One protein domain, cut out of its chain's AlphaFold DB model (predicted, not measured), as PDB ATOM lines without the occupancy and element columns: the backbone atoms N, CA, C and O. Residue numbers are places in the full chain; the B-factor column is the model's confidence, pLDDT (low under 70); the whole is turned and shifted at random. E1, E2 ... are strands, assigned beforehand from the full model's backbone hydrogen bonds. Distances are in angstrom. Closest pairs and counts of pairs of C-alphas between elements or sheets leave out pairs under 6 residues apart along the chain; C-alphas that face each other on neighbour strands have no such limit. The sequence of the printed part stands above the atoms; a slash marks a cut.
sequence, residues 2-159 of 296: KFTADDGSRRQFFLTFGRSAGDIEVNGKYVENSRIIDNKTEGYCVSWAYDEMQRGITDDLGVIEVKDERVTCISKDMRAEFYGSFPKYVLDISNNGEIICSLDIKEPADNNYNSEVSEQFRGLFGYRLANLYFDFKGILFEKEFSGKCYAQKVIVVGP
ATOM      1  N   LYS A   2      -4.710  53.087 -10.626       95.31
ATOM      2  CA  LYS A   2      -3.865  53.928  -9.773       95.31
ATOM      3  C   LYS A   2      -4.027  55.393 -10.141       95.31
ATOM      4  O   LYS A   2      -4.068  55.720 -11.324       95.31
ATOM      5  N   PHE A   3      -4.043  56.244  -9.123       96.31
ATOM      6  CA  PHE A   3      -4.233  57.684  -9.217       96.31
ATOM      7  C   PHE A   3      -3.098  58.388  -8.473       96.31
ATOM      8  O   PHE A   3      -2.807  58.044  -7.326       96.31
ATOM      9  N   THR A   4      -2.451  59.356  -9.117       95.50
ATOM     10  CA  THR A   4      -1.330  60.120  -8.556       95.50
ATOM     11  C   THR A   4      -1.641  61.609  -8.637       95.50
ATOM     12  O   THR A   4      -1.995  62.096  -9.713       95.50
ATOM     13  N   ALA A   5      -1.514  62.308  -7.504       94.19
ATOM     14  CA  ALA A   5      -1.767  63.741  -7.429       94.19
ATOM     15  C   ALA A   5      -0.795  64.562  -8.290       94.19
ATOM     16  O   ALA A   5       0.377  64.206  -8.420       94.19
ATOM     17  N   ASP A   6      -1.277  65.679  -8.833       89.69
ATOM     18  CA  ASP A   6      -0.474  66.669  -9.568       89.69
ATOM     19  C   ASP A   6      -0.286  68.003  -8.819       89.69
ATOM     20  O   ASP A   6       0.381  68.913  -9.312       89.69
ATOM     21  N   ASP A   7      -0.795  68.102  -7.591       88.62
ATOM     22  CA  ASP A   7      -0.718  69.288  -6.725       88.62
ATOM     23  C   ASP A   7       0.614  69.416  -5.951       88.62
ATOM     24  O   ASP A   7       0.823  70.362  -5.189       88.62
ATOM     25  N   GLY A   8       1.539  68.471  -6.149       86.00
ATOM     26  CA  GLY A   8       2.816  68.384  -5.436       86.00
ATOM     27  C   GLY A   8       2.743  67.657  -4.089       86.00
ATOM     28  O   GLY A   8       3.778  67.472  -3.448       86.00
ATOM     29  N   SER A   9       1.560  67.213  -3.660       92.69
ATOM     30  CA  SER A   9       1.421  66.296  -2.531       92.69
ATOM     31  C   SER A   9       1.818  64.873  -2.930       92.69
ATOM     32  O   SER A   9       1.776  64.484  -4.094       92.69
ATOM     33  N   ARG A  10       2.150  64.039  -1.940       95.19
ATOM     34  CA  ARG A  10       2.387  62.599  -2.148       95.19
ATOM     35  C   ARG A  10       1.095  61.784  -2.276       95.19
ATOM     36  O   ARG A  10       1.160  60.556  -2.174       95.19
ATOM     37  N   ARG A  11      -0.069  62.430  -2.437       96.25
ATOM     38  CA  ARG A  11      -1.366  61.753  -2.397       96.25
ATOM     39  C   ARG A  11      -1.504  60.782  -3.567       96.25
ATOM     40  O   ARG A  11      -1.362  61.157  -4.731       96.25
ATOM     41  N   GLN A  12      -1.758  59.517  -3.249       97.19
ATOM     42  CA  GLN A  12      -1.964  58.456  -4.234       97.19
ATOM     43  C   GLN A  12      -3.107  57.541  -3.790       97.19
ATOM     44  O   GLN A  12      -3.315  57.345  -2.593       97.19
ATOM     45  N   PHE A  13      -3.837  56.978  -4.748       97.69
ATOM     46  CA  PHE A  13      -4.968  56.085  -4.495       97.69
ATOM     47  C   PHE A  13      -4.926  54.858  -5.415       97.69
ATOM     48  O   PHE A  13      -4.568  54.968  -6.593       97.69
ATOM     49  N   PHE A  14      -5.295  53.700  -4.865       97.06
ATOM     50  CA  PHE A  14      -5.191  52.388  -5.494       97.06
ATOM     51  C   PHE A  14      -6.498  51.610  -5.347       97.06
ATOM     52  O   PHE A  14      -7.078  51.515  -4.262       97.06
ATOM     53  N   LEU A  15      -6.934  51.002  -6.449       97.44
ATOM     54  CA  LEU A  15      -8.017  50.022  -6.471       97.44
ATOM     55  C   LEU A  15      -7.644  48.893  -7.425       97.44
ATOM     56  O   LEU A  15      -7.548  49.106  -8.639       97.44
ATOM     57  N   THR A  16      -7.476  47.698  -6.879       96.06
ATOM     58  CA  THR A  16      -7.148  46.481  -7.613       96.06
ATOM     59  C   THR A  16      -8.147  45.404  -7.235       96.06
ATOM     60  O   THR A  16      -8.434  45.176  -6.065       96.06
ATOM     61  N   PHE A  17      -8.702  44.737  -8.235       95.81
ATOM     62  CA  PHE A  17      -9.552  43.578  -8.029       95.81
ATOM     63  C   PHE A  17      -9.377  42.614  -9.189       95.81
ATOM     64  O   PHE A  17      -9.053  43.015 -10.311       95.81
ATOM     65  N   GLY A  18      -9.586  41.334  -8.921       94.00
ATOM     66  CA  GLY A  18      -9.421  40.307  -9.932       94.00
ATOM     67  C   GLY A  18      -9.883  38.942  -9.461       94.00
ATOM     68  O   GLY A  18     -10.223  38.738  -8.298       94.00
ATOM     69  N   ARG A  19      -9.874  38.007 -10.406       92.00
ATOM     70  CA  ARG A  19     -10.144  36.588 -10.180       92.00
ATOM     71  C   ARG A  19      -9.011  35.757 -10.764       92.00
ATOM     72  O   ARG A  19      -8.352  36.194 -11.711       92.00
ATOM     73  N   SER A  20      -8.841  34.551 -10.246       88.94
ATOM     74  CA  SER A  20      -7.936  33.545 -10.797       88.94
ATOM     75  C   SER A  20      -8.708  32.523 -11.649       88.94
ATOM     76  O   SER A  20      -9.936  32.469 -11.605       88.94
ATOM     77  N   ALA A  21      -7.997  31.751 -12.477       83.69
ATOM     78  CA  ALA A  21      -8.547  30.618 -13.237       83.69
ATOM     79  C   ALA A  21      -8.420  29.272 -12.487       83.69
ATOM     80  O   ALA A  21      -8.768  28.222 -13.027       83.69
ATOM     81  N   GLY A  22      -7.935  29.320 -11.251       87.56
ATOM     82  CA  GLY A  22      -7.825  28.219 -10.306       87.56
ATOM     83  C   GLY A  22      -7.824  28.776  -8.887       87.56
ATOM     84  O   GLY A  22      -7.768  29.994  -8.700       87.56
ATOM     85  N   ASP A  23      -7.900  27.889  -7.907       92.31
ATOM     86  CA  ASP A  23      -7.884  28.289  -6.507       92.31
ATOM     87  C   ASP A  23      -6.549  28.957  -6.165       92.31
ATOM     88  O   ASP A  23      -5.489  28.560  -6.655       92.31
ATOM     89  N   ILE A  24      -6.603  30.007  -5.353       93.69
ATOM     90  CA  ILE A  24      -5.415  30.757  -4.952       93.69
ATOM     91  C   ILE A  24      -5.633  31.360  -3.575       93.69
ATOM     92  O   ILE A  24      -6.730  31.795  -3.242       93.69
ATOM     93  N   GLU A  25      -4.584  31.433  -2.773       95.25
ATOM     94  CA  GLU A  25      -4.601  32.221  -1.550       95.25
ATOM     95  C   GLU A  25      -3.977  33.594  -1.816       95.25
ATOM     96  O   GLU A  25      -2.884  33.691  -2.375       95.25
ATOM     97  N   VAL A  26      -4.665  34.658  -1.408       95.25
ATOM     98  CA  VAL A  26      -4.176  36.039  -1.476       95.25
ATOM     99  C   VAL A  26      -4.165  36.614  -0.066       95.25
ATOM    100  O   VAL A  26      -5.188  36.609   0.615       95.25
ATOM    101  N   ASN A  27      -3.005  37.079   0.398       95.50
ATOM    102  CA  ASN A  27      -2.810  37.628   1.748       95.50
ATOM    103  C   ASN A  27      -3.388  36.735   2.868       95.50
ATOM    104  O   ASN A  27      -4.035  37.223   3.797       95.50
ATOM    105  N   GLY A  28      -3.194  35.415   2.772       95.31
ATOM    106  CA  GLY A  28      -3.710  34.457   3.755       95.31
ATOM    107  C   GLY A  28      -5.196  34.109   3.610       95.31
ATOM    108  O   GLY A  28      -5.724  33.377   4.445       95.31
ATOM    109  N   LYS A  29      -5.896  34.636   2.595       95.75
ATOM    110  CA  LYS A  29      -7.319  34.365   2.345       95.75
ATOM    111  C   LYS A  29      -7.489  33.517   1.094       95.75
ATOM    112  O   LYS A  29      -6.998  33.871   0.025       95.75
ATOM    113  N   TYR A  30      -8.213  32.417   1.229       95.50
ATOM    114  CA  TYR A  30      -8.476  31.497   0.131       95.50
ATOM    115  C   TYR A  30      -9.548  32.047  -0.813       95.50
ATOM    116  O   TYR A  30     -10.642  32.397  -0.372       95.50
ATOM    117  N   VAL A  31      -9.234  32.095  -2.102       93.44
ATOM    118  CA  VAL A  31     -10.135  32.470  -3.191       93.44
ATOM    119  C   VAL A  31     -10.424  31.210  -3.998       93.44
ATOM    120  O   VAL A  31      -9.544  30.696  -4.693       93.44
ATOM    121  N   GLU A  32     -11.654  30.714  -3.907       90.69
ATOM    122  CA  GLU A  32     -12.104  29.583  -4.716       90.69
ATOM    123  C   GLU A  32     -12.319  30.022  -6.171       90.69
ATOM    124  O   GLU A  32     -12.785  31.131  -6.465       90.69
ATOM    125  N   ASN A  33     -11.979  29.142  -7.109       88.69
ATOM    126  CA  ASN A  33     -12.256  29.355  -8.516       88.69
ATOM    127  C   ASN A  33     -13.767  29.380  -8.773       88.69
ATOM    128  O   ASN A  33     -14.431  28.346  -8.866       88.69
ATOM    129  N   SER A  34     -14.305  30.581  -8.962       87.00
ATOM    130  CA  SER A  34     -15.717  30.779  -9.262       87.00
ATOM    131  C   SER A  34     -15.967  30.948 -10.762       87.00
ATOM    132  O   SER A  34     -15.197  31.557 -11.514       87.00
ATOM    133  N   ARG A  35     -17.095  30.399 -11.224       88.81
ATOM    134  CA  ARG A  35     -17.611  30.677 -12.569       88.81
ATOM    135  C   ARG A  35     -18.300  32.035 -12.582       88.81
ATOM    136  O   ARG A  35     -18.877  32.457 -11.585       88.81
ATOM    137  N   ILE A  36     -18.322  32.657 -13.756       92.06
ATOM    138  CA  ILE A  36     -19.141  33.847 -13.975       92.06
ATOM    139  C   ILE A  36     -20.608  33.411 -14.080       92.06
ATOM    140  O   ILE A  36     -20.954  32.645 -14.981       92.06
ATOM    141  N   ILE A  37     -21.459  33.896 -13.175       93.31
ATOM    142  CA  ILE A  37     -22.907  33.638 -13.135       93.31
ATOM    143  C   ILE A  37     -23.612  34.988 -13.029       93.31
ATOM    144  O   ILE A  37     -23.248  35.799 -12.186       93.31
ATOM    145  N   ASP A  38     -24.589  35.253 -13.901       93.50
ATOM    146  CA  ASP A  38     -25.341  36.517 -13.929       93.50
ATOM    147  C   ASP A  38     -24.441  37.765 -13.895       93.50
ATOM    148  O   ASP A  38     -24.704  38.728 -13.178       93.50
ATOM    149  N   ASN A  39     -23.355  37.731 -14.679       95.25
ATOM    150  CA  ASN A  39     -22.320  38.769 -14.760       95.25
ATOM    151  C   ASN A  39     -21.485  38.991 -13.487       95.25
ATOM    152  O   ASN A  39     -20.737  39.968 -13.412       95.25
ATOM    153  N   LYS A  40     -21.579  38.089 -12.507       95.75
ATOM    154  CA  LYS A  40     -20.861  38.147 -11.232       95.75
ATOM    155  C   LYS A  40     -19.846  37.026 -11.109       95.75
ATOM    156  O   LYS A  40     -20.042  35.939 -11.641       95.75
ATOM    157  N   THR A  41     -18.774  37.295 -10.383       95.56
ATOM    158  CA  THR A  41     -17.730  36.327 -10.041       95.56
ATOM    159  C   THR A  41     -17.156  36.685  -8.680       95.56
ATOM    160  O   THR A  41     -17.066  37.864  -8.331       95.56
ATOM    161  N   GLU A  42     -16.757  35.677  -7.919       95.06
ATOM    162  CA  GLU A  42     -15.956  35.887  -6.718       95.06
ATOM    163  C   GLU A  42     -14.505  36.167  -7.106       95.06
ATOM    164  O   GLU A  42     -14.020  35.754  -8.168       95.06
ATOM    165  N   GLY A  43     -13.817  36.897  -6.242       95.56
ATOM    166  CA  GLY A  43     -12.432  37.266  -6.434       95.56
ATOM    167  C   GLY A  43     -11.856  37.930  -5.197       95.56
ATOM    168  O   GLY A  43     -12.363  37.784  -4.084       95.56
ATOM    169  N   TYR A  44     -10.791  38.686  -5.416       96.38
ATOM    170  CA  TYR A  44     -10.098  39.422  -4.373       96.38
ATOM    171  C   TYR A  44     -10.108  40.910  -4.689       96.38
ATOM    172  O   TYR A  44      -9.952  41.293  -5.853       96.38
ATOM    173  N   CYS A  45     -10.279  41.746  -3.668       97.06
ATOM    174  CA  CYS A  45     -10.250  43.191  -3.796       97.06
ATOM    175  C   CYS A  45      -9.291  43.809  -2.785       97.06
ATOM    176  O   CYS A  45      -9.333  43.523  -1.590       97.06
ATOM    177  N   VAL A  46      -8.468  44.719  -3.288       96.56
ATOM    178  CA  VAL A  46      -7.575  45.557  -2.505       96.56
ATOM    179  C   VAL A  46      -7.824  47.001  -2.890       96.56
ATOM    180  O   VAL A  46      -7.817  47.368  -4.069       96.56
ATOM    181  N   SER A  47      -7.980  47.851  -1.887       97.06
ATOM    182  CA  SER A  47      -7.933  49.288  -2.068       97.06
ATOM    183  C   SER A  47      -7.227  49.941  -0.897       97.06
ATOM    184  O   SER A  47      -7.442  49.591   0.264       97.06
ATOM    185  N   TRP A  48      -6.374  50.905  -1.210       97.12
ATOM    186  CA  TRP A  48      -5.640  51.675  -0.224       97.12
ATOM    187  C   TRP A  48      -5.243  53.026  -0.814       97.12
ATOM    188  O   TRP A  48      -5.312  53.263  -2.023       97.12
ATOM    189  N   ALA A  49      -4.849  53.940   0.059       97.44
ATOM    190  CA  ALA A  49      -4.408  55.271  -0.307       97.44
ATOM    191  C   ALA A  49      -3.215  55.694   0.541       97.44
ATOM    192  O   ALA A  49      -3.017  55.212   1.657       97.44
ATOM    193  N   TYR A  50      -2.462  56.658   0.037       97.50
ATOM    194  CA  TYR A  50      -1.510  57.415   0.828       97.50
ATOM    195  C   TYR A  50      -1.942  58.876   0.834       97.50
ATOM    196  O   TYR A  50      -2.066  59.482  -0.224       97.50
ATOM    197  N   ASP A  51      -2.168  59.437   2.018       94.94
ATOM    198  CA  ASP A  51      -2.437  60.858   2.250       94.94
ATOM    199  C   ASP A  51      -1.749  61.250   3.558       94.94
ATOM    200  O   ASP A  51      -2.314  61.052   4.634       94.94
ATOM    201  N   GLU A  52      -0.485  61.681   3.450       93.62
ATOM    202  CA  GLU A  52       0.496  61.880   4.544       93.62
ATOM    203  C   GLU A  52       0.870  60.593   5.307       93.62
ATOM    204  O   GLU A  52       2.016  60.400   5.713       93.62
ATOM    205  N   MET A  53      -0.078  59.670   5.423       95.44
ATOM    206  CA  MET A  53       0.037  58.328   5.963       95.44
ATOM    207  C   MET A  53      -0.715  57.333   5.075       95.44
ATOM    208  O   MET A  53      -1.638  57.692   4.340       95.44
ATOM    209  N   GLN A  54      -0.328  56.064   5.164       96.44
ATOM    210  CA  GLN A  54      -1.020  54.967   4.493       96.44
ATOM    211  C   GLN A  54      -2.374  54.708   5.155       96.44
ATOM    212  O   GLN A  54      -2.484  54.682   6.383       96.44
ATOM    213  N   ARG A  55      -3.403  54.516   4.334       95.94
ATOM    214  CA  ARG A  55      -4.776  54.225   4.744       95.94
ATOM    215  C   ARG A  55      -5.273  53.018   3.957       95.94
ATOM    216  O   ARG A  55      -5.482  53.116   2.750       95.94
ATOM    217  N   GLY A  56      -5.453  51.891   4.639       95.44
ATOM    218  CA  GLY A  56      -6.131  50.728   4.069       95.44
ATOM    219  C   GLY A  56      -7.632  50.991   3.954       95.44
ATOM    220  O   GLY A  56      -8.227  51.551   4.875       95.44
ATOM    221  N   ILE A  57      -8.232  50.612   2.826       96.12
ATOM    222  CA  ILE A  57      -9.678  50.719   2.582       96.12
ATOM    223  C   ILE A  57     -10.292  49.320   2.572       96.12
ATOM    224  O   ILE A  57     -11.223  49.055   3.324       96.12
ATOM    225  N   THR A  58      -9.748  48.417   1.755       96.56
ATOM    226  CA  THR A  58     -10.080  46.990   1.792       96.56
ATOM    227  C   THR A  58      -8.872  46.142   1.405       96.56
ATOM    228  O   THR A  58      -7.999  46.586   0.662       96.56
ATOM    229  N   ASP A  59      -8.850  44.919   1.910       96.50
ATOM    230  CA  ASP A  59      -7.924  43.848   1.555       96.50
ATOM    231  C   ASP A  59      -8.652  42.546   1.887       96.50
ATOM    232  O   ASP A  59      -8.470  41.975   2.965       96.50
ATOM    233  N   ASP A  60      -9.602  42.147   1.044       97.19
ATOM    234  CA  ASP A  60     -10.480  41.013   1.335       97.19
ATOM    235  C   ASP A  60     -11.059  40.347   0.083       97.19
ATOM    236  O   ASP A  60     -10.941  40.843  -1.041       97.19
ATOM    237  N   LEU A  61     -11.736  39.219   0.302       96.94
ATOM    238  CA  LEU A  61     -12.602  38.603  -0.688       96.94
ATOM    239  C   LEU A  61     -13.657  39.611  -1.154       96.94
ATOM    240  O   LEU A  61     -14.097  40.500  -0.413       96.94
ATOM    241  N   GLY A  62     -14.067  39.477  -2.408       95.81
ATOM    242  CA  GLY A  62     -15.067  40.355  -2.986       95.81
ATOM    243  C   GLY A  62     -15.837  39.724  -4.131       95.81
ATOM    244  O   GLY A  62     -15.443  38.711  -4.704       95.81
ATOM    245  N   VAL A  63     -16.946  40.370  -4.470       96.81
ATOM    246  CA  VAL A  63     -17.763  40.051  -5.637       96.81
ATOM    247  C   VAL A  63     -17.528  41.124  -6.688       96.81
ATOM    248  O   VAL A  63     -17.703  42.314  -6.421       96.81
ATOM    249  N   ILE A  64     -17.149  40.690  -7.885       96.75
ATOM    250  CA  ILE A  64     -16.953  41.542  -9.055       96.75
ATOM    251  C   ILE A  64     -18.147  41.321  -9.984       96.75
ATOM    252  O   ILE A  64     -18.400  40.199 -10.419       96.75
ATOM    253  N   GLU A  65     -18.872  42.387 -10.299       97.50
ATOM    254  CA  GLU A  65     -19.982  42.410 -11.249       97.50
ATOM    255  C   GLU A  65     -19.605  43.274 -12.453       97.50
ATOM    256  O   GLU A  65     -19.162  44.410 -12.292       97.50
ATOM    257  N   VAL A  66     -19.792  42.752 -13.665       95.31
ATOM    258  CA  VAL A  66     -19.578  43.501 -14.911       95.31
ATOM    259  C   VAL A  66     -20.877  43.531 -15.695       95.31
ATOM    260  O   VAL A  66     -21.188  42.593 -16.425       95.31
ATOM    261  N   LYS A  67     -21.647  44.602 -15.546       95.31
ATOM    262  CA  LYS A  67     -22.967  44.725 -16.157       95.31
ATOM    263  C   LYS A  67     -23.066  46.035 -16.923       95.31
ATOM    264  O   LYS A  67     -22.793  47.097 -16.372       95.31
ATOM    265  N   ASP A  68     -23.485  45.946 -18.182       91.56
ATOM    266  CA  ASP A  68     -23.569  47.086 -19.097       91.56
ATOM    267  C   ASP A  68     -22.214  47.830 -19.173       91.56
ATOM    268  O   ASP A  68     -21.174  47.205 -19.378       91.56
ATOM    269  N   GLU A  69     -22.201  49.149 -18.978       93.19
ATOM    270  CA  GLU A  69     -20.993  49.989 -18.935       93.19
ATOM    271  C   GLU A  69     -20.480  50.214 -17.499       93.19
ATOM    272  O   GLU A  69     -19.958  51.282 -17.172       93.19
ATOM    273  N   ARG A  70     -20.684  49.240 -16.602       96.56
ATOM    274  CA  ARG A  70     -20.336  49.340 -15.180       96.56
ATOM    275  C   ARG A  70     -19.593  48.103 -14.693       96.56
ATOM    276  O   ARG A  70     -20.007  46.967 -14.916       96.56
ATOM    277  N   VAL A  71     -18.515  48.353 -13.961       96.56
ATOM    278  CA  VAL A  71     -17.803  47.365 -13.157       96.56
ATOM    279  C   VAL A  71     -17.992  47.733 -11.693       96.56
ATOM    280  O   VAL A  71     -17.551  48.793 -11.249       96.56
ATOM    281  N   THR A  72     -18.650  46.858 -10.945       97.81
ATOM    282  CA  THR A  72     -18.878  47.016  -9.511       97.81
ATOM    283  C   THR A  72     -18.057  45.977  -8.762       97.81
ATOM    284  O   THR A  72     -18.091  44.795  -9.093       97.81
ATOM    285  N   CYS A  73     -17.322  46.409  -7.744       97.31
ATOM    286  CA  CYS A  73     -16.591  45.531  -6.842       97.31
ATOM    287  C   CYS A  73     -17.082  45.765  -5.414       97.31
ATOM    288  O   CYS A  73     -17.056  46.896  -4.932       97.31
ATOM    289  N   ILE A  74     -17.538  44.709  -4.744       97.50
ATOM    290  CA  ILE A  74     -18.038  44.761  -3.364       97.50
ATOM    291  C   ILE A  74     -17.155  43.865  -2.506       97.50
ATOM    292  O   ILE A  74     -16.975  42.696  -2.834       97.50
ATOM    293  N   SER A  75     -16.610  44.398  -1.418       96.56
ATOM    294  CA  SER A  75     -15.740  43.668  -0.498       96.56
ATOM    295  C   SER A  75     -15.934  44.203   0.915       96.56
ATOM    296  O   SER A  75     -15.646  45.372   1.172       96.56
ATOM    297  N   LYS A  76     -16.435  43.357   1.824       92.44
ATOM    298  CA  LYS A  76     -16.859  43.753   3.179       92.44
ATOM    299  C   LYS A  76     -17.745  45.008   3.145       92.44
ATOM    300  O   LYS A  76     -18.827  44.974   2.568       92.44
ATOM    301  N   ASP A  77     -17.256  46.098   3.728       93.00
ATOM    302  CA  ASP A  77     -17.942  47.378   3.870       93.00
ATOM    303  C   ASP A  77     -17.694  48.317   2.678       93.00
ATOM    304  O   ASP A  77     -18.305  49.384   2.582       93.00
ATOM    305  N   MET A  78     -16.804  47.922   1.761       97.44
ATOM    306  CA  MET A  78     -16.411  48.693   0.591       97.44
ATOM    307  C   MET A  78     -17.253  48.312  -0.630       97.44
ATOM    308  O   MET A  78     -17.409  47.138  -0.975       97.44
ATOM    309  N   ARG A  79     -17.743  49.333  -1.335       98.12
ATOM    310  CA  ARG A  79     -18.335  49.229  -2.672       98.12
ATOM    311  C   ARG A  79     -17.641  50.227  -3.590       98.12
ATOM    312  O   ARG A  79     -17.692  51.424  -3.329       98.12
ATOM    313  N   ALA A  80     -17.038  49.730  -4.664       98.25
ATOM    314  CA  ALA A  80     -16.434  50.524  -5.722       98.25
ATOM    315  C   ALA A  80     -17.218  50.351  -7.021       98.25
ATOM    316  O   ALA A  80     -17.566  49.232  -7.402       98.25
ATOM    317  N   GLU A  81     -17.469  51.450  -7.719       98.00
ATOM    318  CA  GLU A  81     -18.198  51.480  -8.979       98.00
ATOM    319  C   GLU A  81     -17.406  52.285 -10.000       98.00
ATOM    320  O   GLU A  81     -17.240  53.494  -9.868       98.00
ATOM    321  N   PHE A  82     -16.927  51.594 -11.029       97.56
ATOM    322  CA  PHE A  82     -16.274  52.193 -12.182       97.56
ATOM    323  C   PHE A  82     -17.211  52.097 -13.382       97.56
ATOM    324  O   PHE A  82     -17.590  50.993 -13.778       97.56
ATOM    325  N   TYR A  83     -17.624  53.229 -13.942       97.19
ATOM    326  CA  TYR A  83     -18.642  53.250 -14.991       97.19
ATOM    327  C   TYR A  83     -18.450  54.375 -16.002       97.19
ATOM    328  O   TYR A  83     -17.704  55.326 -15.772       97.19
ATOM    329  N   GLY A  84     -19.144  54.251 -17.131       95.38
ATOM    330  CA  GLY A  84     -19.061  55.166 -18.265       95.38
ATOM    331  C   GLY A  84     -18.377  54.526 -19.468       95.38
ATOM    332  O   GLY A  84     -18.133  53.319 -19.511       95.38
ATOM    333  N   SER A  85     -18.053  55.350 -20.455       92.38
ATOM    334  CA  SER A  85     -17.512  54.910 -21.736       92.38
ATOM    335  C   SER A  85     -16.468  55.887 -22.252       92.38
ATOM    336  O   SER A  85     -16.509  57.088 -21.988       92.38
ATOM    337  N   PHE A  86     -15.492  55.371 -23.000       89.38
ATOM    338  CA  PHE A  86     -14.408  56.191 -23.531       89.38
ATOM    339  C   PHE A  86     -14.969  57.404 -24.305       89.38
ATOM    340  O   PHE A  86     -15.848  57.212 -25.149       89.38
ATOM    341  N   PRO A  87     -14.480  58.639 -24.067       91.00
ATOM    342  CA  PRO A  87     -13.283  59.007 -23.295       91.00
ATOM    343  C   PRO A  87     -13.534  59.427 -21.832       91.00
ATOM    344  O   PRO A  87     -12.681  60.093 -21.243       91.00
ATOM    345  N   LYS A  88     -14.698  59.122 -21.242       95.06
ATOM    346  CA  LYS A  88     -15.103  59.618 -19.915       95.06
ATOM    347  C   LYS A  88     -15.613  58.507 -19.004       95.06
ATOM    348  O   LYS A  88     -16.556  57.794 -19.333       95.06
ATOM    349  N   TYR A  89     -15.047  58.441 -17.813       96.94
ATOM    350  CA  TYR A  89     -15.430  57.480 -16.790       96.94
ATOM    351  C   TYR A  89     -15.659  58.182 -15.459       96.94
ATOM    352  O   TYR A  89     -15.217  59.310 -15.248       96.94
ATOM    353  N   VAL A  90     -16.320  57.481 -14.553       97.88
ATOM    354  CA  VAL A  90     -16.464  57.870 -13.155       97.88
ATOM    355  C   VAL A  90     -16.011  56.707 -12.285       97.88
ATOM    356  O   VAL A  90     -16.256  55.543 -12.618       97.88
ATOM    357  N   LEU A  91     -15.327  57.028 -11.190       98.50
ATOM    358  CA  LEU A  91     -15.030  56.090 -10.116       98.50
ATOM    359  C   LEU A  91     -15.609  56.615  -8.807       98.50
ATOM    360  O   LEU A  91     -15.122  57.613  -8.283       98.50
ATOM    361  N   ASP A  92     -16.578  55.890  -8.257       98.31
ATOM    362  CA  ASP A  92     -17.136  56.145  -6.933       98.31
ATOM    363  C   ASP A  92     -16.787  54.995  -5.992       98.31
ATOM    364  O   ASP A  92     -16.882  53.823  -6.362       98.31
ATOM    365  N   ILE A  93     -16.374  55.316  -4.766       98.19
ATOM    366  CA  ILE A  93     -16.094  54.328  -3.725       98.19
ATOM    367  C   ILE A  93     -16.720  54.782  -2.423       98.19
ATOM    368  O   ILE A  93     -16.427  55.869  -1.917       98.19
ATOM    369  N   SER A  94     -17.531  53.899  -1.854       97.81
ATOM    370  CA  SER A  94     -18.066  54.041  -0.509       97.81
ATOM    371  C   SER A  94     -17.481  52.996   0.428       97.81
ATOM    372  O   SER A  94     -17.268  51.857   0.012       97.81
ATOM    373  N   ASN A  95     -17.288  53.363   1.690       96.12
ATOM    374  CA  ASN A  95     -16.936  52.456   2.772       96.12
ATOM    375  C   ASN A  95     -17.907  52.678   3.939       96.12
ATOM    376  O   ASN A  95     -18.117  53.820   4.335       96.12
ATOM    377  N   ASN A  96     -18.535  51.622   4.463       93.31
ATOM    378  CA  ASN A  96     -19.596  51.727   5.481       93.31
ATOM    379  C   ASN A  96     -20.754  52.673   5.086       93.31
ATOM    380  O   ASN A  96     -21.366  53.323   5.928       93.31
ATOM    381  N   GLY A  97     -21.056  52.758   3.786       90.94
ATOM    382  CA  GLY A  97     -22.094  53.643   3.245       90.94
ATOM    383  C   GLY A  97     -21.681  55.111   3.078       90.94
ATOM    384  O   GLY A  97     -22.441  55.880   2.493       90.94
ATOM    385  N   GLU A  98     -20.481  55.502   3.512       95.25
ATOM    386  CA  GLU A  98     -19.938  56.848   3.319       95.25
ATOM    387  C   GLU A  98     -19.068  56.902   2.062       95.25
ATOM    388  O   GLU A  98     -18.227  56.028   1.845       95.25
ATOM    389  N   ILE A  99     -19.249  57.922   1.221       96.19
ATOM    390  CA  ILE A  99     -18.429  58.116   0.018       96.19
ATOM    391  C   ILE A  99     -17.044  58.605   0.444       96.19
ATOM    392  O   ILE A  99     -16.899  59.705   0.970       96.19
ATOM    393  N   ILE A 100     -16.017  57.802   0.170       97.44
ATOM    394  CA  ILE A 100     -14.619  58.135   0.475       97.44
ATOM    395  C   ILE A 100     -13.837  58.590  -0.759       97.44
ATOM    396  O   ILE A 100     -12.782  59.207  -0.618       97.44
ATOM    397  N   CYS A 101     -14.329  58.278  -1.960       98.19
ATOM    398  CA  CYS A 101     -13.711  58.635  -3.230       98.19
ATOM    399  C   CYS A 101     -14.800  58.857  -4.282       98.19
ATOM    400  O   CYS A 101     -15.702  58.031  -4.408       98.19
ATOM    401  N   SER A 102     -14.710  59.951  -5.031       98.31
ATOM    402  CA  SER A 102     -15.564  60.214  -6.193       98.31
ATOM    403  C   SER A 102     -14.760  61.007  -7.210       98.31
ATOM    404  O   SER A 102     -14.323  62.123  -6.914       98.31
ATOM    405  N   LEU A 103     -14.489  60.402  -8.366       98.62
ATOM    406  CA  LEU A 103     -13.561  60.922  -9.366       98.62
ATOM    407  C   LEU A 103     -14.202  60.946 -10.751       98.62
ATOM    408  O   LEU A 103     -14.608  59.906 -11.271       98.62
ATOM    409  N   ASP A 104     -14.173  62.116 -11.380       98.31
ATOM    410  CA  ASP A 104     -14.355  62.272 -12.818       98.31
ATOM    411  C   ASP A 104     -13.036  61.939 -13.519       98.31
ATOM    412  O   ASP A 104     -12.005  62.570 -13.262       98.31
ATOM    413  N   ILE A 105     -13.070  60.986 -14.445       97.12
ATOM    414  CA  ILE A 105     -11.910  60.514 -15.200       97.12
ATOM    415  C   ILE A 105     -12.141  60.836 -16.673       97.12
ATOM    416  O   ILE A 105     -13.182  60.507 -17.245       97.12
ATOM    417  N   LYS A 106     -11.174  61.489 -17.311       94.88
ATOM    418  CA  LYS A 106     -11.280  61.917 -18.707       94.88
ATOM    419  C   LYS A 106      -9.970  61.707 -19.446       94.88
ATOM    420  O   LYS A 106      -8.894  61.748 -18.851       94.88
ATOM    421  N   GLU A 107     -10.066  61.514 -20.753       91.44
ATOM    422  CA  GLU A 107      -8.897  61.529 -21.634       91.44
ATOM    423  C   GLU A 107      -8.021  62.770 -21.378       91.44
ATOM    424  O   GLU A 107      -8.570  63.858 -21.133       91.44
ATOM    425  N   PRO A 108      -6.680  62.621 -21.381       85.38
ATOM    426  CA  PRO A 108      -5.784  63.741 -21.164       85.38
ATOM    427  C   PRO A 108      -6.007  64.833 -22.208       85.38
ATOM    428  O   PRO A 108      -6.350  64.558 -23.354       85.38
ATOM    429  N   ALA A 109      -5.803  66.093 -21.821       76.00
ATOM    430  CA  ALA A 109      -6.009  67.221 -22.741       76.00
ATOM    431  C   ALA A 109      -5.077  67.184 -23.968       76.00
ATOM    432  O   ALA A 109      -5.381  67.773 -25.006       76.00
ATOM    433  N   ASP A 110      -3.932  66.520 -23.832       69.75
ATOM    434  CA  ASP A 110      -3.074  66.173 -24.948       69.75
ATOM    435  C   ASP A 110      -3.422  64.736 -25.377       69.75
ATOM    436  O   ASP A 110      -3.318  63.790 -24.602       69.75
ATOM    437  N   ASN A 111      -3.912  64.583 -26.609       66.00
ATOM    438  CA  ASN A 111      -4.356  63.291 -27.140       66.00
ATOM    439  C   ASN A 111      -3.178  62.352 -27.488       66.00
ATOM    440  O   ASN A 111      -3.386  61.342 -28.167       66.00
ATOM    441  N   ASN A 112      -1.936  62.669 -27.093       64.69
ATOM    442  CA  ASN A 112      -0.799  61.790 -27.329       64.69
ATOM    443  C   ASN A 112      -0.697  60.780 -26.182       64.69
ATOM    444  O   ASN A 112      -0.584  61.124 -25.012       64.69
ATOM    445  N   TYR A 113      -0.677  59.496 -26.542       71.75
ATOM    446  CA  TYR A 113      -0.433  58.394 -25.607       71.75
ATOM    447  C   TYR A 113      -1.474  58.249 -24.480       71.75
ATOM    448  O   TYR A 113      -1.156  58.100 -23.302       71.75
ATOM    449  N   ASN A 114      -2.747  58.223 -24.868       82.38
ATOM    450  CA  ASN A 114      -3.877  57.945 -23.979       82.38
ATOM    451  C   ASN A 114      -4.069  56.445 -23.664       82.38
ATOM    452  O   ASN A 114      -4.911  56.088 -22.843       82.38
ATOM    453  N   SER A 115      -3.341  55.546 -24.332       86.38
ATOM    454  CA  SER A 115      -3.519  54.105 -24.180       86.38
ATOM    455  C   SER A 115      -2.303  53.301 -24.630       86.38
ATOM    456  O   SER A 115      -1.474  53.756 -25.420       86.38
ATOM    457  N   GLU A 116      -2.217  52.080 -24.121       86.50
ATOM    458  CA  GLU A 116      -1.224  51.079 -24.491       86.50
ATOM    459  C   GLU A 116      -1.895  49.708 -24.492       86.50
ATOM    460  O   GLU A 116      -2.581  49.338 -23.538       86.50
ATOM    461  N   VAL A 117      -1.672  48.937 -25.551       87.38
ATOM    462  CA  VAL A 117      -2.033  47.521 -25.600       87.38
ATOM    463  C   VAL A 117      -0.762  46.744 -25.882       87.38
ATOM    464  O   VAL A 117      -0.047  47.042 -26.839       87.38
ATOM    465  N   SER A 118      -0.483  45.756 -25.041       83.94
ATOM    466  CA  SER A 118       0.696  44.909 -25.176       83.94
ATOM    467  C   SER A 118       0.309  43.455 -24.972       83.94
ATOM    468  O   SER A 118      -0.461  43.108 -24.073       83.94
ATOM    469  N   GLU A 119       0.845  42.599 -25.832       86.00
ATOM    470  CA  GLU A 119       0.685  41.156 -25.753       86.00
ATOM    471  C   GLU A 119       2.063  40.508 -25.832       86.00
ATOM    472  O   GLU A 119       2.838  40.784 -26.747       86.00
ATOM    473  N   GLN A 120       2.367  39.636 -24.876       81.19
ATOM    474  CA  GLN A 120       3.624  38.900 -24.835       81.19
ATOM    475  C   GLN A 120       3.313  37.437 -24.563       81.19
ATOM    476  O   GLN A 120       3.013  37.067 -23.432       81.19
ATOM    477  N   PHE A 121       3.384  36.606 -25.603       79.62
ATOM    478  CA  PHE A 121       3.188  35.162 -25.499       79.62
ATOM    479  C   PHE A 121       4.416  34.405 -25.986       79.62
ATOM    480  O   PHE A 121       4.995  34.717 -27.028       79.62
ATOM    481  N   ARG A 122       4.784  33.359 -25.246       75.81
ATOM    482  CA  ARG A 122       5.711  32.314 -25.679       75.81
ATOM    483  C   ARG A 122       5.018  30.962 -25.541       75.81
ATOM    484  O   ARG A 122       4.886  30.419 -24.447       75.81
ATOM    485  N   GLY A 123       4.569  30.419 -26.670       82.06
ATOM    486  CA  GLY A 123       3.744  29.211 -26.687       82.06
ATOM    487  C   GLY A 123       2.364  29.479 -26.084       82.06
ATOM    488  O   GLY A 123       1.685  30.411 -26.503       82.06
ATOM    489  N   LEU A 124       1.960  28.664 -25.107       82.50
ATOM    490  CA  LEU A 124       0.664  28.783 -24.423       82.50
ATOM    491  C   LEU A 124       0.681  29.759 -23.239       82.50
ATOM    492  O   LEU A 124      -0.371  30.023 -22.663       82.50
ATOM    493  N   PHE A 125       1.855  30.277 -22.871       83.62
ATOM    494  CA  PHE A 125       2.025  31.141 -21.711       83.62
ATOM    495  C   PHE A 125       2.329  32.572 -22.121       83.62
ATOM    496  O   PHE A 125       3.031  32.815 -23.105       83.62
ATOM    497  N   GLY A 126       1.819  33.521 -21.351       83.06
ATOM    498  CA  GLY A 126       2.004  34.928 -21.634       83.06
ATOM    499  C   GLY A 126       1.033  35.819 -20.892       83.06
ATOM    500  O   GLY A 126       0.301  35.383 -20.004       83.06
ATOM    501  N   TYR A 127       1.010  37.081 -21.289       87.25
ATOM    502  CA  TYR A 127       0.041  38.039 -20.792       87.25
ATOM    503  C   TYR A 127      -0.463  38.952 -21.905       87.25
ATOM    504  O   TYR A 127       0.200  39.186 -22.919       87.25
ATOM    505  N   ARG A 128      -1.654  39.499 -21.673       90.88
ATOM    506  CA  ARG A 128      -2.184  40.666 -22.373       90.88
ATOM    507  C   ARG A 128      -2.448  41.747 -21.359       90.88
ATOM    508  O   ARG A 128      -3.031  41.470 -20.311       90.88
ATOM    509  N   LEU A 129      -2.073  42.968 -21.692       90.94
ATOM    510  CA  LEU A 129      -2.455  44.131 -20.920       90.94
ATOM    511  C   LEU A 129      -3.040  45.204 -21.823       90.94
ATOM    512  O   LEU A 129      -2.647  45.359 -22.980       90.94
ATOM    513  N   ALA A 130      -3.987  45.937 -21.256       92.06
ATOM    514  CA  ALA A 130      -4.470  47.193 -21.789       92.06
ATOM    515  C   ALA A 130      -4.369  48.236 -20.678       92.06
ATOM    516  O   ALA A 130      -4.960  48.056 -19.611       92.06
ATOM    517  N   ASN A 131      -3.624  49.305 -20.938       91.06
ATOM    518  CA  ASN A 131      -3.596  50.505 -20.119       91.06
ATOM    519  C   ASN A 131      -4.377  51.600 -20.833       91.06
ATOM    520  O   ASN A 131      -4.171  51.850 -22.020       91.06
ATOM    521  N   LEU A 132      -5.234  52.281 -20.089       91.81
ATOM    522  CA  LEU A 132      -5.824  53.551 -20.478       91.81
ATOM    523  C   LEU A 132      -5.306  54.618 -19.519       91.81
ATOM    524  O   LEU A 132      -5.351  54.430 -18.301       91.81
ATOM    525  N   TYR A 133      -4.792  55.707 -20.071       91.31
ATOM    526  CA  TYR A 133      -4.163  56.808 -19.357       91.31
ATOM    527  C   TYR A 133      -5.085  58.020 -19.383       91.31
ATOM    528  O   TYR A 133      -5.588  58.388 -20.441       91.31
ATOM    529  N   PHE A 134      -5.302  58.633 -18.222       93.06
ATOM    530  CA  PHE A 134      -6.309  59.674 -18.044       93.06
ATOM    531  C   PHE A 134      -5.823  60.792 -17.126       93.06
ATOM    532  O   PHE A 134      -4.949  60.590 -16.279       93.06
ATOM    533  N   ASP A 135      -6.457  61.951 -17.270       94.25
ATOM    534  CA  ASP A 135      -6.500  62.959 -16.219       94.25
ATOM    535  C   ASP A 135      -7.747  62.708 -15.352       94.25
ATOM    536  O   ASP A 135      -8.788  62.253 -15.841       94.25
ATOM    537  N   PHE A 136      -7.675  63.029 -14.063       96.12
ATOM    538  CA  PHE A 136      -8.814  62.917 -13.157       96.12
ATOM    539  C   PHE A 136      -8.953  64.144 -12.258       96.12
ATOM    540  O   PHE A 136      -8.001  64.899 -12.043       96.12
ATOM    541  N   LYS A 137     -10.156  64.332 -11.720       98.12
ATOM    542  CA  LYS A 137     -10.464  65.316 -10.677       98.12
ATOM    543  C   LYS A 137     -11.602  64.809  -9.797       98.12
ATOM    544  O   LYS A 137     -12.449  64.058 -10.270       98.12
ATOM    545  N   GLY A 138     -11.665  65.268  -8.558       98.19
ATOM    546  CA  GLY A 138     -12.747  64.929  -7.647       98.19
ATOM    547  C   GLY A 138     -12.298  65.005  -6.199       98.19
ATOM    548  O   GLY A 138     -11.570  65.926  -5.827       98.19
ATOM    549  N   ILE A 139     -12.748  64.049  -5.391       98.00
ATOM    550  CA  ILE A 139     -12.533  64.032  -3.945       98.00
ATOM    551  C   ILE A 139     -11.967  62.679  -3.511       98.00
ATOM    552  O   ILE A 139     -12.428  61.632  -3.966       98.00
ATOM    553  N   LEU A 140     -11.008  62.710  -2.584       97.94
ATOM    554  CA  LEU A 140     -10.532  61.560  -1.813       97.94
ATOM    555  C   LEU A 140     -10.453  61.960  -0.333       97.94
ATOM    556  O   LEU A 140      -9.751  62.911   0.006       97.94
ATOM    557  N   PHE A 141     -11.155  61.240   0.545       96.25
ATOM    558  CA  PHE A 141     -11.268  61.545   1.981       96.25
ATOM    559  C   PHE A 141     -11.596  63.021   2.259       96.25
ATOM    560  O   PHE A 141     -10.876  63.692   2.996       96.25
ATOM    561  N   GLU A 142     -12.657  63.528   1.621       95.50
ATOM    562  CA  GLU A 142     -13.151  64.915   1.749       95.50
ATOM    563  C   GLU A 142     -12.194  66.010   1.240       95.50
ATOM    564  O   GLU A 142     -12.527  67.193   1.286       95.50
ATOM    565  N   LYS A 143     -11.022  65.644   0.712       96.50
ATOM    566  CA  LYS A 143     -10.057  66.577   0.125       96.50
ATOM    567  C   LYS A 143     -10.144  66.549  -1.392       96.50
ATOM    568  O   LYS A 143     -10.325  65.485  -1.985       96.50
ATOM    569  N   GLU A 144      -9.940  67.704  -2.018       97.75
ATOM    570  CA  GLU A 144      -9.763  67.777  -3.468       97.75
ATOM    571  C   GLU A 144      -8.613  66.861  -3.911       97.75
ATOM    572  O   GLU A 144      -7.565  66.760  -3.260       97.75
ATOM    573  N   PHE A 145      -8.839  66.150  -5.009       97.69
ATOM    574  CA  PHE A 145      -7.889  65.206  -5.564       97.69
ATOM    575  C   PHE A 145      -7.956  65.250  -7.090       97.69
ATOM    576  O   PHE A 145      -8.966  64.893  -7.697       97.69
ATOM    577  N   SER A 146      -6.869  65.700  -7.708       96.38
ATOM    578  CA  SER A 146      -6.685  65.758  -9.158       96.38
ATOM    579  C   SER A 146      -5.328  65.206  -9.549       96.38
ATOM    580  O   SER A 146      -4.425  65.126  -8.718       96.38
ATOM    581  N   GLY A 147      -5.191  64.822 -10.814       93.44
ATOM    582  CA  GLY A 147      -3.903  64.460 -11.381       93.44
ATOM    583  C   GLY A 147      -4.018  63.458 -12.506       93.44
ATOM    584  O   GLY A 147      -4.950  63.509 -13.309       93.44
ATOM    585  N   LYS A 148      -3.052  62.537 -12.566       93.31
ATOM    586  CA  LYS A 148      -2.961  61.521 -13.619       93.31
ATOM    587  C   LYS A 148      -3.235  60.134 -13.069       93.31
ATOM    588  O   LYS A 148      -2.741  59.756 -12.005       93.31
ATOM    589  N   CYS A 149      -4.001  59.352 -13.813       94.25
ATOM    590  CA  CYS A 149      -4.318  57.983 -13.442       94.25
ATOM    591  C   CYS A 149      -4.198  57.026 -14.622       94.25
ATOM    592  O   CYS A 149      -4.044  57.424 -15.782       94.25
ATOM    593  N   TYR A 150      -4.241  55.736 -14.304       93.00
ATOM    594  CA  TYR A 150      -4.436  54.705 -15.306       93.00
ATOM    595  C   TYR A 150      -5.437  53.648 -14.857       93.00
ATOM    596  O   TYR A 150      -5.453  53.203 -13.699       93.00
ATOM    597  N   ALA A 151      -6.240  53.208 -15.821       93.69
ATOM    598  CA  ALA A 151      -7.034  52.001 -15.725       93.69
ATOM    599  C   ALA A 151      -6.316  50.893 -16.492       93.69
ATOM    600  O   ALA A 151      -6.077  51.012 -17.691       93.69
ATOM    601  N   GLN A 152      -5.946  49.832 -15.783       93.69
ATOM    602  CA  GLN A 152      -5.237  48.696 -16.353       93.69
ATOM    603  C   GLN A 152      -6.098  47.447 -16.239       93.69
ATOM    604  O   GLN A 152      -6.654  47.161 -15.176       93.69
ATOM    605  N   LYS A 153      -6.154  46.684 -17.328       93.62
ATOM    606  CA  LYS A 153      -6.646  45.311 -17.341       93.62
ATOM    607  C   LYS A 153      -5.508  44.401 -17.768       93.62
ATOM    608  O   LYS A 153      -4.996  44.557 -18.871       93.62
ATOM    609  N   VAL A 154      -5.154  43.445 -16.914       92.19
ATOM    610  CA  VAL A 154      -4.153  42.415 -17.212       92.19
ATOM    611  C   VAL A 154      -4.833  41.055 -17.235       92.19
ATOM    612  O   VAL A 154      -5.646  40.737 -16.370       92.19
ATOM    613  N   ILE A 155      -4.510  40.258 -18.245       91.50
ATOM    614  CA  ILE A 155      -4.864  38.845 -18.337       91.50
ATOM    615  C   ILE A 155      -3.553  38.086 -18.425       91.50
ATOM    616  O   ILE A 155      -2.825  38.235 -19.405       91.50
ATOM    617  N   VAL A 156      -3.263  37.272 -17.417       89.44
ATOM    618  CA  VAL A 156      -2.096  36.388 -17.402       89.44
ATOM    619  C   VAL A 156      -2.563  34.966 -17.682       89.44
ATOM    620  O   VAL A 156      -3.546  34.501 -17.108       89.44
ATOM    621  N   VAL A 157      -1.869  34.289 -18.590       87.94
ATOM    622  CA  VAL A 157      -2.062  32.874 -18.903       87.94
ATOM    623  C   VAL A 157      -0.755  32.164 -18.582       87.94
ATOM    624  O   VAL A 157       0.228  32.305 -19.307       87.94
ATOM    625  N   GLY A 158      -0.734  31.404 -17.490       83.69
ATOM    626  CA  GLY A 158       0.469  30.735 -16.996       83.69
ATOM    627  C   GLY A 158       0.953  31.282 -15.656       83.69
ATOM    628  O   GLY A 158       0.239  32.059 -15.021       83.69
ATOM    629  N   PRO A 159       2.151  30.863 -15.218       79.75
ATOM    630  CA  PRO A 159       2.665  31.220 -13.907       79.75
ATOM    631  C   PRO A 159       2.995  32.709 -13.818       79.75
ATOM    632  O   PRO A 159       3.411  33.325 -14.804       79.75
TER     633      PRO A 159
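This is residues 2 to 159 of the 296 residues of an uncharacterized protein of Methanosarcina sp (UniProt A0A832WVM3). The domain is a closed, flattened barrel of ten strands, in which a wall of E7 to E10 stands across a second wall that holds E1 and E2, and the bent strands E5, E6, E12 and E13 turn from one wall into the other. The second wall runs on past the ring as a flap, where E11 pairs with the first half of E12, and a small hairpin of E3 and E4 packs on the bends of E5 and E6. The printed part has 158 residues with no named helix and thirteen named strands, E1 to E13 along the chain, and its class is all strand. Round the ring run E1, E2, E5, E6, E7, E8, E9, E10, E12, E13 and back to E1, and its neighbour pairs are antiparallel. The whole is compact, with a radius of gyration of the C-alphas of 16.2 A and spans of 43 by 39 by 31 A.

E1 holds residues 2 to 5 and begins at C-alpha 2 at (-3.865, 53.928, -9.773). E2 holds residues 12 to 18 and is 20.4 A long from first to last C-alpha. E3, residues 24 to 26, and E4, residues 29 to 31, have three residues each. E5 holds residues 40 to 51, 32.2 A, and E6 residues 53 to 67, 34.7 A. E7 follows at residues 70 to 75, 16.4 A, E8 at 78 to 85, 23.2 A, E9 at 88 to 95, 23.9 A, and E10 at 98 to 106, 24.2 A. E11, residues 115 to 122, is 23.7 A long and begins at C-alpha 115 at (-3.519, 54.105, -24.180). E12, residues 125 to 140, is the longest strand by residues and spans 38.5 A. E13, residues 143 to 157, spans 39.5 A and ends at C-alpha 157 at (-2.062, 32.874, -18.903).

In the barrel, E1 and E2 form a hairpin, with N 3 and O 13 within hydrogen-bond range at 2.9 A. On the other side of E2 is E5, antiparallel at 167 degrees, with N 16 and O 46 2.8 A apart. E5 bends by 67 degrees at residue 43 and E6 by 78 degrees at residue 61; across this hairpin N 45 and O 60 are 2.9 A apart. E5 to E10 form a meander, each strand the antiparallel neighbour of the one before; within hydrogen-bond range are N 65 and O 72 across E6 and E7 at 2.8 A, N 73 and O 80 across E7 and E8 at 2.9 A, N 81 and O 92 across E8 and E9 at 2.8 A, and N 91 and O 103 across E9 and E10 at 3.0 A. E12 bends by 97 degrees at residue 137 and its pairing is staggered: on one side it has E11 over residues 125 to 132 and E10 over residues 135 to 140, with N 118 and O 129 at 3.0 A and N 104 and O 137 at 2.8 A. E11, E12 and E13 form a second meander; E13 bends by 68 degrees at residue 147, and N 130 and O 153 are 2.9 A apart. E13 and E1 complete the ring, with N 4 and O 148 at 2.9 A. The hairpin E3 and E4 has N 26 and O 29 at 2.8 A; the closest C-alphas of E4 and E5 are those of Val 31 and Gly 43, 6.2 A apart. E10 and E11 are apart, as are E2 and E3.

The two C-alphas farthest apart are those of Gly 123 and Glu 142, at 48.7 A. The printed part has no cut, and no link is long; E1 to E2, E4 to E5 and E10 to E11 are short links, the others tight. The mean pLDDT of the printed part is 92.7, and residues 110 to 112, between E10 and E11, are under 70.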